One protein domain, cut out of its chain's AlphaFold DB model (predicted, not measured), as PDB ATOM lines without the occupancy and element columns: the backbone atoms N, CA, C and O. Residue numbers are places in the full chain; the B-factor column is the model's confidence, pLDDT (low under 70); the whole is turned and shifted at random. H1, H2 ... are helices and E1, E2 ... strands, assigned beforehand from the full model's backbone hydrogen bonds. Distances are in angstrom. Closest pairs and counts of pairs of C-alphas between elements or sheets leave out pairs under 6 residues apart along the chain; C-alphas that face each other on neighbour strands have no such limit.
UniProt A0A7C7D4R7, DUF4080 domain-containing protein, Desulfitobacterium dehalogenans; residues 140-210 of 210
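Overview. This is residues 140 to 210 of the 210 residues of the protein "DUF4080 domain-containing protein" of Desulfitobacterium dehalogenans (UniProt A0A7C7D4R7). A strongly twisted wall of three strands has H1 packed slantwise over one face, mainly over E1, while the other face is bare of named helices. The short helices H2, H3 and H4 gather toward the end of the sheet where E1 begins; residues before H1 trail toward the opposite end. The printed part has 71 residues, with H1, H2, H3, H4, E1, E2 and E3 in chain order, a mixed class, and an antiparallel sheet ordered E1, E2, E3. It is compact, with a radius of gyration of the C-alphas of 12.6 A, yet elongated, spanning 37 by 22 by 22 A.

Along the chain. H1, residues 148 to 156, begins at C-alpha (-58.445, 140.494, -1.915) and is 12.2 A long. H2 is residues 161 to 164, H3 166 to 170, and H4 173 to 179. E1, residues 180 to 185, measures 16.1 A; E2, 191 to 198, 22.3 A; E3, 201 to 207, 19.3 A, ending at C-alpha (-62.535, 135.043, -14.429).

Arrangement. H1 is on the sheet at a height of 8.6 A; the closest C-alphas of H1 and E1, Lys 152 and Val 182, are 5.5 A apart. H2 and H3 only just touch, only at the corner, with 3 pairs of C-alphas within 8 A; the closest are Asp 162 and Phe 168, 5.6 A. H4 stands at the sheet's level, with C-alphas 179 and 197, its closest to E2, 5.1 A apart. The strands form a meander, each the antiparallel neighbour of the one before, with hairpins E1 and E2, N 183 to O 193 at 3.0 A, and E2 and E3, N 196 to O 203 at 2.8 A. Every O i to N i+4 pair is within hydrogen-bond range in H1 and H4; H3 has 0 of 1, but 1 of 2 O i to N i+3 pairs, and H2 is too short for an i+4 pair.

Size, cuts and confidence. The farthest C-alphas, Glu 142 and Gly 170, are 37.9 A apart. The printed part has no cut, and the links between named elements are tight. Mean pLDDT of the printed part is 92.9; residue 210, the chain's last, is under 70.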
ATOM      1  N   PRO A 140     -46.497 139.906  -2.638       88.44
ATOM      2  CA  PRO A 140     -46.464 141.037  -1.718       88.44
ATOM      3  C   PRO A 140     -47.840 141.707  -1.622       88.44
ATOM      4  O   PRO A 140     -48.542 141.802  -2.629       88.44
ATOM      5  N   ASP A 141     -48.200 142.221  -0.446       88.19
ATOM      6  CA  ASP A 141     -49.511 142.854  -0.221       88.19
ATOM      7  C   ASP A 141     -49.767 144.044  -1.160       88.19
ATOM      8  O   ASP A 141     -50.881 144.227  -1.641       88.19
ATOM      9  N   GLU A 142     -48.723 144.809  -1.491       88.38
ATOM     10  CA  GLU A 142     -48.769 145.925  -2.453       88.38
ATOM     11  C   GLU A 142     -49.179 145.508  -3.876       88.38
ATOM     12  O   GLU A 142     -49.662 146.331  -4.652       88.38
ATOM     13  N   ASN A 143     -49.030 144.223  -4.204       89.69
ATOM     14  CA  ASN A 143     -49.350 143.649  -5.507       89.69
ATOM     15  C   ASN A 143     -50.719 142.954  -5.535       89.69
ATOM     16  O   ASN A 143     -51.155 142.485  -6.594       89.69
ATOM     17  N   LEU A 144     -51.403 142.859  -4.392       91.81
ATOM     18  CA  LEU A 144     -52.723 142.253  -4.301       91.81
ATOM     19  C   LEU A 144     -53.826 143.267  -4.654       91.81
ATOM     20  O   LEU A 144     -53.745 144.439  -4.284       91.81
ATOM     21  N   PRO A 145     -54.901 142.828  -5.333       92.44
ATOM     22  CA  PRO A 145     -56.101 143.637  -5.506       92.44
ATOM     23  C   PRO A 145     -56.679 144.113  -4.160       92.44
ATOM     24  O   PRO A 145     -56.605 143.383  -3.169       92.44
ATOM     25  N   PRO A 146     -57.320 145.293  -4.100       92.19
ATOM     26  CA  PRO A 146     -58.008 145.732  -2.888       92.19
ATOM     27  C   PRO A 146     -59.135 144.755  -2.525       92.19
ATOM     28  O   PRO A 146     -59.791 144.214  -3.412       92.19
ATOM     29  N   ASN A 147     -59.389 144.549  -1.227       93.75
ATOM     30  CA  ASN A 147     -60.387 143.585  -0.727       93.75
ATOM     31  C   ASN A 147     -60.150 142.154  -1.255       93.75
ATOM     32  O   ASN A 147     -61.073 141.440  -1.658       93.75
ATOM     33  N   TYR A 148     -58.877 141.757  -1.324       93.81
ATOM     34  CA  TYR A 148     -58.445 140.494  -1.915       93.81
ATOM     35  C   TYR A 148     -59.192 139.252  -1.378       93.81
ATOM     36  O   TYR A 148     -59.677 138.459  -2.197       93.81
ATOM     37  N   PRO A 149     -59.348 139.054  -0.050       94.25
ATOM     38  CA  PRO A 149     -60.091 137.911   0.482       94.25
ATOM     39  C   PRO A 149     -61.577 137.926   0.104       94.25
ATOM     40  O   PRO A 149     -62.141 136.877  -0.219       94.25
ATOM     41  N   GLU A 150     -62.212 139.099   0.112       95.88
ATOM     42  CA  GLU A 150     -63.624 139.268  -0.226       95.88
ATOM     43  C   GLU A 150     -63.880 138.957  -1.701       95.88
ATOM     44  O   GLU A 150     -64.839 138.252  -2.021       95.88
ATOM     45  N   ILE A 151     -63.001 139.415  -2.600       95.56
ATOM     46  CA  ILE A 151     -63.098 139.129  -4.036       95.56
ATOM     47  C   ILE A 151     -62.913 137.632  -4.302       95.56
ATOM     48  O   ILE A 151     -63.719 137.041  -5.023       95.56
ATOM     49  N   LYS A 152     -61.915 136.988  -3.674       95.31
ATOM     50  CA  LYS A 152     -61.713 135.530  -3.772       95.31
ATOM     51  C   LYS A 152     -62.971 134.764  -3.412       95.31
ATOM     52  O   LYS A 152     -63.398 133.879  -4.151       95.31
ATOM     53  N   TYR A 153     -63.552 135.106  -2.266       95.31
ATOM     54  CA  TYR A 153     -64.758 134.462  -1.783       95.31
ATOM     55  C   TYR A 153     -65.955 134.734  -2.706       95.31
ATOM     56  O   TYR A 153     -66.664 133.794  -3.055       95.31
ATOM     57  N   SER A 154     -66.147 135.984  -3.140       95.62
ATOM     58  CA  SER A 154     -67.205 136.381  -4.078       95.62
ATOM     59  C   SER A 154     -67.146 135.556  -5.362       95.62
ATOM     60  O   SER A 154     -68.110 134.879  -5.709       95.62
ATOM     61  N   PHE A 155     -65.976 135.509  -6.001       96.69
ATOM     62  CA  PHE A 155     -65.769 134.715  -7.205       96.69
ATOM     63  C   PHE A 155     -65.941 133.227  -6.965       96.69
ATOM     64  O   PHE A 155     -66.540 132.557  -7.795       96.69
ATOM     65  N   GLN A 156     -65.463 132.690  -5.844       95.69
ATOM     66  CA  GLN A 156     -65.631 131.270  -5.560       95.69
ATOM     67  C   GLN A 156     -67.108 130.896  -5.397       95.69
ATOM     68  O   GLN A 156     -67.496 129.807  -5.792       95.69
ATOM     69  N   GLN A 157     -67.937 131.767  -4.820       94.81
ATOM     70  CA  GLN A 157     -69.360 131.495  -4.575       94.81
ATOM     71  C   GLN A 157     -70.283 132.018  -5.687       94.81
ATOM     72  O   GLN A 157     -71.502 132.012  -5.518       94.81
ATOM     73  N   ASP A 158     -69.722 132.481  -6.802       94.62
ATOM     74  CA  ASP A 158     -70.489 133.093  -7.876       94.62
ATOM     75  C   ASP A 158     -71.444 132.074  -8.541       94.62
ATOM     76  O   ASP A 158     -71.000 131.007  -8.977       94.62
ATOM     77  N   PRO A 159     -72.751 132.377  -8.671       93.19
ATOM     78  CA  PRO A 159     -73.713 131.485  -9.317       93.19
ATOM     79  C   PRO A 159     -73.376 131.120 -10.769       93.19
ATOM     80  O   PRO A 159     -73.886 130.118 -11.266       93.19
ATOM     81  N   ARG A 160     -72.505 131.878 -11.457       94.00
ATOM     82  CA  ARG A 160     -72.082 131.590 -12.839       94.00
ATOM     83  C   ARG A 160     -71.527 130.174 -13.015       94.00
ATOM     84  O   ARG A 160     -71.643 129.611 -14.104       94.00
ATOM     85  N   TRP A 161     -70.936 129.591 -11.967       95.56
ATOM     86  CA  TRP A 161     -70.351 128.247 -12.026       95.56
ATOM     87  C   TRP A 161     -71.380 127.166 -12.336       95.56
ATOM     88  O   TRP A 161     -71.028 126.186 -12.982       95.56
ATOM     89  N   ASP A 162     -72.651 127.395 -12.006       93.88
ATOM     90  CA  ASP A 162     -73.769 126.519 -12.358       93.88
ATOM     91  C   ASP A 162     -73.909 126.278 -13.870       93.88
ATOM     92  O   ASP A 162     -74.358 125.217 -14.307       93.88
ATOM     93  N   HIS A 163     -73.501 127.260 -14.676       94.25
ATOM     94  CA  HIS A 163     -73.577 127.212 -16.134       94.25
ATOM     95  C   HIS A 163     -72.253 126.823 -16.802       94.25
ATOM     96  O   HIS A 163     -72.258 126.432 -17.967       94.25
ATOM     97  N   ILE A 164     -71.128 126.946 -16.090       94.88
ATOM     98  CA  ILE A 164     -69.776 126.738 -16.632       94.88
ATOM     99  C   ILE A 164     -69.216 125.366 -16.235       94.88
ATOM    100  O   ILE A 164     -68.524 124.734 -17.031       94.88
ATOM    101  N   ILE A 165     -69.508 124.906 -15.016       95.44
ATOM    102  CA  ILE A 165     -68.958 123.683 -14.423       95.44
ATOM    103  C   ILE A 165     -70.134 122.762 -14.076       95.44
ATOM    104  O   ILE A 165     -70.775 122.961 -13.042       95.44
ATOM    105  N   PRO A 166     -70.450 121.760 -14.918       93.12
ATOM    106  CA  PRO A 166     -71.600 120.872 -14.722       93.12
ATOM    107  C   PRO A 166     -71.653 120.211 -13.339       93.12
ATOM    108  O   PRO A 166     -72.731 120.004 -12.778       93.12
ATOM    109  N   GLU A 167     -70.490 119.903 -12.770       94.81
ATOM    110  CA  GLU A 167     -70.329 119.275 -11.464       94.81
ATOM    111  C   GLU A 167     -70.757 120.176 -10.300       94.81
ATOM    112  O   GLU A 167     -71.078 119.657  -9.229       94.81
ATOM    113  N   PHE A 168     -70.813 121.500 -10.496       93.31
ATOM    114  CA  PHE A 168     -71.183 122.472  -9.464       93.31
ATOM    115  C   PHE A 168     -72.545 122.149  -8.832       93.31
ATOM    116  O   PHE A 168     -72.663 122.109  -7.610       93.31
ATOM    117  N   ARG A 169     -73.553 121.812  -9.653       90.31
ATOM    118  CA  ARG A 169     -74.915 121.451  -9.201       90.31
ATOM    119  C   ARG A 169     -74.963 120.238  -8.283       90.31
ATOM    120  O   ARG A 169     -75.888 120.104  -7.486       90.31
ATOM    121  N   GLY A 170     -74.008 119.327  -8.447       92.31
ATOM    122  CA  GLY A 170     -73.923 118.095  -7.672       92.31
ATOM    123  C   GLY A 170     -73.174 118.255  -6.352       92.31
ATOM    124  O   GLY A 170     -73.138 117.303  -5.574       92.31
ATOM    125  N   MET A 171     -72.565 119.417  -6.101       94.88
ATOM    126  CA  MET A 171     -71.769 119.673  -4.909       94.88
ATOM    127  C   MET A 171     -72.511 120.580  -3.935       94.88
ATOM    128  O   MET A 171     -73.045 121.625  -4.300       94.88
ATOM    129  N   ASP A 172     -72.476 120.225  -2.653       94.81
ATOM    130  CA  ASP A 172     -72.786 121.195  -1.614       94.81
ATOM    131  C   ASP A 172     -71.677 122.259  -1.510       94.81
ATOM    132  O   ASP A 172     -70.562 122.133  -2.029       94.81
ATOM    133  N   ARG A 173     -71.964 123.325  -0.765       92.00
ATOM    134  CA  ARG A 173     -71.045 124.450  -0.596       92.00
ATOM    135  C   ARG A 173     -69.685 124.067   0.005       92.00
ATOM    136  O   ARG A 173     -68.663 124.662  -0.347       92.00
ATOM    137  N   ARG A 174     -69.637 123.107   0.934       94.00
ATOM    138  CA  ARG A 174     -68.380 122.628   1.536       94.00
ATOM    139  C   ARG A 174     -67.580 121.799   0.542       94.00
ATOM    140  O   ARG A 174     -66.366 121.980   0.468       94.00
ATOM    141  N   GLN A 175     -68.234 120.913  -0.201       95.19
ATOM    142  CA  GLN A 175     -67.612 120.118  -1.257       95.19
ATOM    143  C   GLN A 175     -67.004 121.036  -2.316       95.19
ATOM    144  O   GLN A 175     -65.809 120.929  -2.587       95.19
ATOM    145  N   TRP A 176     -67.776 122.013  -2.795       96.12
ATOM    146  CA  TRP A 176     -67.314 123.015  -3.750       96.12
ATOM    147  C   TRP A 176     -66.094 123.794  -3.249       96.12
ATOM    148  O   TRP A 176     -65.088 123.910  -3.947       96.12
ATOM    149  N   THR A 177     -66.134 124.269  -2.002       94.12
ATOM    150  CA  THR A 177     -65.037 125.057  -1.411       94.12
ATOM    151  C   THR A 177     -63.748 124.237  -1.275       94.12
ATOM    152  O   THR A 177     -62.650 124.767  -1.440       94.12
ATOM    153  N   ARG A 178     -63.859 122.933  -0.987       93.88
ATOM    154  CA  ARG A 178     -62.712 122.013  -0.909       93.88
ATOM    155  C   ARG A 178     -62.174 121.639  -2.288       93.88
ATOM    156  O   ARG A 178     -60.969 121.463  -2.430       93.88
ATOM    157  N   ALA A 179     -63.058 121.528  -3.275       96.00
ATOM    158  CA  ALA A 179     -62.717 121.193  -4.650       96.00
ATOM    159  C   ALA A 179     -62.247 122.401  -5.468       96.00
ATOM    160  O   ALA A 179     -61.867 122.219  -6.619       96.00
ATOM    161  N   THR A 180     -62.249 123.619  -4.915       96.81
ATOM    162  CA  THR A 180     -61.840 124.819  -5.652       96.81
ATOM    163  C   THR A 180     -60.867 125.712  -4.898       96.81
ATOM    164  O   THR A 180     -60.800 125.717  -3.664       96.81
ATOM    165  N   ALA A 181     -60.101 126.485  -5.657       97.31
ATOM    166  CA  ALA A 181     -59.347 127.638  -5.184       97.31
ATOM    167  C   ALA A 181     -59.569 128.799  -6.155       97.31
ATOM    168  O   ALA A 181     -59.714 128.576  -7.350       97.31
ATOM    169  N   VAL A 182     -59.577 130.028  -5.652       96.75
ATOM    170  CA  VAL A 182     -59.563 131.234  -6.488       96.75
ATOM    171  C   VAL A 182     -58.321 132.021  -6.134       96.75
ATOM    172  O   VAL A 182     -58.062 132.247  -4.952       96.75
ATOM    173  N   GLU A 183     -57.560 132.422  -7.141       96.44
ATOM    174  CA  GLU A 183     -56.317 133.160  -6.958       96.44
ATOM    175  C   GLU A 183     -56.151 134.210  -8.064       96.44
ATOM    176  O   GLU A 183     -56.720 134.089  -9.149       96.44
ATOM    177  N   TYR A 184     -55.383 135.253  -7.766       95.56
ATOM    178  CA  TYR A 184     -55.055 136.337  -8.686       95.56
ATOM    179  C   TYR A 184     -53.588 136.248  -9.088       95.56
ATOM    180  O   TYR A 184     -52.739 136.129  -8.203       95.56
ATOM    181  N   PHE A 185     -53.312 136.368 -10.382       94.56
ATOM    182  CA  PHE A 185     -51.976 136.377 -10.975       94.56
ATOM    183  C   PHE A 185     -51.768 137.684 -11.741       94.56
ATOM    184  O   PHE A 185     -52.667 138.129 -12.452       94.56
ATOM    185  N   GLN A 186     -50.593 138.295 -11.607       91.00
ATOM    186  CA  GLN A 186     -50.211 139.515 -12.327       91.00
ATOM    187  C   GLN A 186     -49.576 139.227 -13.695       91.00
ATOM    188  O   GLN A 186     -49.586 140.077 -14.579       91.00
ATOM    189  N   GLU A 187     -49.032 138.026 -13.870       85.94
ATOM    190  CA  GLU A 187     -48.202 137.632 -15.008       85.94
ATOM    191  C   GLU A 187     -48.827 136.451 -15.772       85.94
ATOM    192  O   GLU A 187     -49.384 135.549 -15.144       85.94
ATOM    193  N   PRO A 188     -48.733 136.401 -17.119       80.31
ATOM    194  CA  PRO A 188     -48.203 137.440 -18.015       80.31
ATOM    195  C   PRO A 188     -49.111 138.677 -18.123       80.31
ATOM    196  O   PRO A 188     -48.701 139.697 -18.664       80.31
ATOM    197  N   GLN A 189     -50.345 138.581 -17.630       87.19
ATOM    198  CA  GLN A 189     -51.265 139.703 -17.501       87.19
ATOM    199  C   GLN A 189     -52.160 139.504 -16.270       87.19
ATOM    200  O   GLN A 189     -52.490 138.350 -15.960       87.19
ATOM    201  N   PRO A 190     -52.589 140.600 -15.614       91.81
ATOM    202  CA  PRO A 190     -53.536 140.577 -14.507       91.81
ATOM    203  C   PRO A 190     -54.781 139.744 -14.799       91.81
ATOM    204  O   PRO A 190     -55.552 140.059 -15.706       91.81
ATOM    205  N   GLN A 191     -54.997 138.689 -14.019       94.31
ATOM    206  CA  GLN A 191     -56.185 137.854 -14.137       94.31
ATOM    207  C   GLN A 191     -56.519 137.126 -12.839       94.31
ATOM    208  O   GLN A 191     -55.653 136.713 -12.067       94.31
ATOM    209  N   TRP A 192     -57.814 136.915 -12.643       96.50
ATOM    210  CA  TRP A 192     -58.341 136.004 -11.642       96.50
ATOM    211  C   TRP A 192     -58.550 134.630 -12.264       96.50
ATOM    212  O   TRP A 192     -59.014 134.525 -13.397       96.50
ATOM    213  N   VAL A 193     -58.234 133.572 -11.525       97.19
ATOM    214  CA  VAL A 193     -58.390 132.192 -11.990       97.19
ATOM    215  C   VAL A 193     -59.061 131.374 -10.898       97.19
ATOM    216  O   VAL A 193     -58.608 131.368  -9.752       97.19
ATOM    217  N   LEU A 194     -60.130 130.662 -11.260       97.81
ATOM    218  CA  LEU A 194     -60.650 129.567 -10.453       97.81
ATOM    219  C   LEU A 194     -59.975 128.262 -10.877       97.81
ATOM    220  O   LEU A 194     -59.975 127.902 -12.050       97.81
ATOM    221  N   PHE A 195     -59.431 127.545  -9.906       98.25
ATOM    222  CA  PHE A 195     -58.918 126.190 -10.042       98.25
ATOM    223  C   PHE A 195     -59.973 125.232  -9.511       98.25
ATOM    224  O   PHE A 195     -60.419 125.387  -8.374       98.25
ATOM    225  N   PHE A 196     -60.349 124.244 -10.314       97.69
ATOM    226  CA  PHE A 196     -61.257 123.168  -9.946       97.69
ATOM    227  C   PHE A 196     -60.505 121.838  -9.961       97.69
ATOM    228  O   PHE A 196     -59.903 121.461 -10.964       97.69
ATOM    229  N   TYR A 197     -60.525 121.139  -8.830       97.06
ATOM    230  CA  TYR A 197     -59.747 119.935  -8.576       97.06
ATOM    231  C   TYR A 197     -60.667 118.723  -8.534       97.06
ATOM    232  O   TYR A 197     -61.479 118.576  -7.617       97.06
ATOM    233  N   GLN A 198     -60.503 117.818  -9.493       93.56
ATOM    234  CA  GLN A 198     -61.322 116.619  -9.587       93.56
ATOM    235  C   GLN A 198     -60.513 115.441 -10.128       93.56
ATOM    236  O   GLN A 198     -59.823 115.550 -11.139       93.56
ATOM    237  N   ASN A 199     -60.606 114.287  -9.459       88.62
ATOM    238  CA  ASN A 199     -59.982 113.029  -9.895       88.62
ATOM    239  C   ASN A 199     -58.474 113.150 -10.208       88.62
ATOM    240  O   ASN A 199     -57.984 112.581 -11.182       88.62
ATOM    241  N   GLY A 200     -57.739 113.919  -9.396       86.12
ATOM    242  CA  GLY A 200     -56.298 114.137  -9.573       86.12
ATOM    243  C   GLY A 200     -55.929 115.038 -10.755       86.12
ATOM    244  O   GLY A 200     -54.761 115.098 -11.126       86.12
ATOM    245  N   ARG A 201     -56.907 115.722 -11.357       90.19
ATOM    246  CA  ARG A 201     -56.706 116.732 -12.396       90.19
ATOM    247  C   ARG A 201     -57.172 118.091 -11.897       90.19
ATOM    248  O   ARG A 201     -58.112 118.179 -11.107       90.19
ATOM    249  N   THR A 202     -56.533 119.129 -12.415       96.69
ATOM    250  CA  THR A 202     -56.891 120.520 -12.152       96.69
ATOM    251  C   THR A 202     -57.348 121.155 -13.455       96.69
ATOM    252  O   THR A 202     -56.623 121.129 -14.448       96.69
ATOM    253  N   GLN A 203     -58.556 121.705 -13.461       96.94
ATOM    254  CA  GLN A 203     -59.073 122.545 -14.537       96.94
ATOM    255  C   GLN A 203     -59.034 124.002 -14.087       96.94
ATOM    256  O   GLN A 203     -59.267 124.298 -12.915       96.94
ATOM    257  N   THR A 204     -58.729 124.911 -15.008       97.06
ATOM    258  CA  THR A 204     -58.649 126.343 -14.723       97.06
ATOM    259  C   THR A 204     -59.706 127.113 -15.494       97.06
ATOM    260  O   THR A 204     -60.001 126.823 -16.652       97.06
ATOM    261  N   TYR A 205     -60.271 128.119 -14.836       96.75
ATOM    262  CA  TYR A 205     -61.314 128.978 -15.373       96.75
ATOM    263  C   TYR A 205     -60.919 130.435 -15.119       96.75
ATOM    264  O   TYR A 205     -61.088 130.928 -13.998       96.75
ATOM    265  N   PRO A 206     -60.359 131.129 -16.126       95.50
ATOM    266  CA  PRO A 206     -60.102 132.560 -16.039       95.50
ATOM    267  C   PRO A 206     -61.405 133.325 -15.793       95.50
ATOM    268  O   PRO A 206     -62.422 133.081 -16.448       95.50
ATOM    269  N   ILE A 207     -61.377 134.261 -14.851       94.44
ATOM    270  CA  ILE A 207     -62.535 135.043 -14.429       94.44
ATOM    271  C   ILE A 207     -62.422 136.432 -15.041       94.44
ATOM    272  O   ILE A 207     -61.499 137.189 -14.742       94.44
ATOM    273  N   ARG A 208     -63.388 136.766 -15.895       84.56
ATOM    274  CA  ARG A 208     -63.548 138.115 -16.434       84.56
ATOM    275  C   ARG A 208     -64.207 139.018 -15.393       84.56
ATOM    276  O   ARG A 208     -65.173 138.598 -14.744       84.56
ATOM    277  N   THR A 209     -63.653 140.216 -15.222       73.50
ATOM    278  CA  THR A 209     -64.085 141.236 -14.252       73.50
ATOM    279  C   THR A 209     -64.937 142.335 -14.899       73.50
ATOM    280  O   THR A 209     -64.904 143.467 -14.422       73.50
ATOM    281  N   ASP A 210     -65.607 142.007 -16.008       58.78
ATOM    282  CA  ASP A 210     -66.464 142.901 -16.801       58.78
ATOM    283  C   ASP A 210     -67.575 143.559 -15.961       58.78
ATOM    284  O   ASP A 210     -68.170 142.858 -15.106       58.78
TER     285      ASP A 210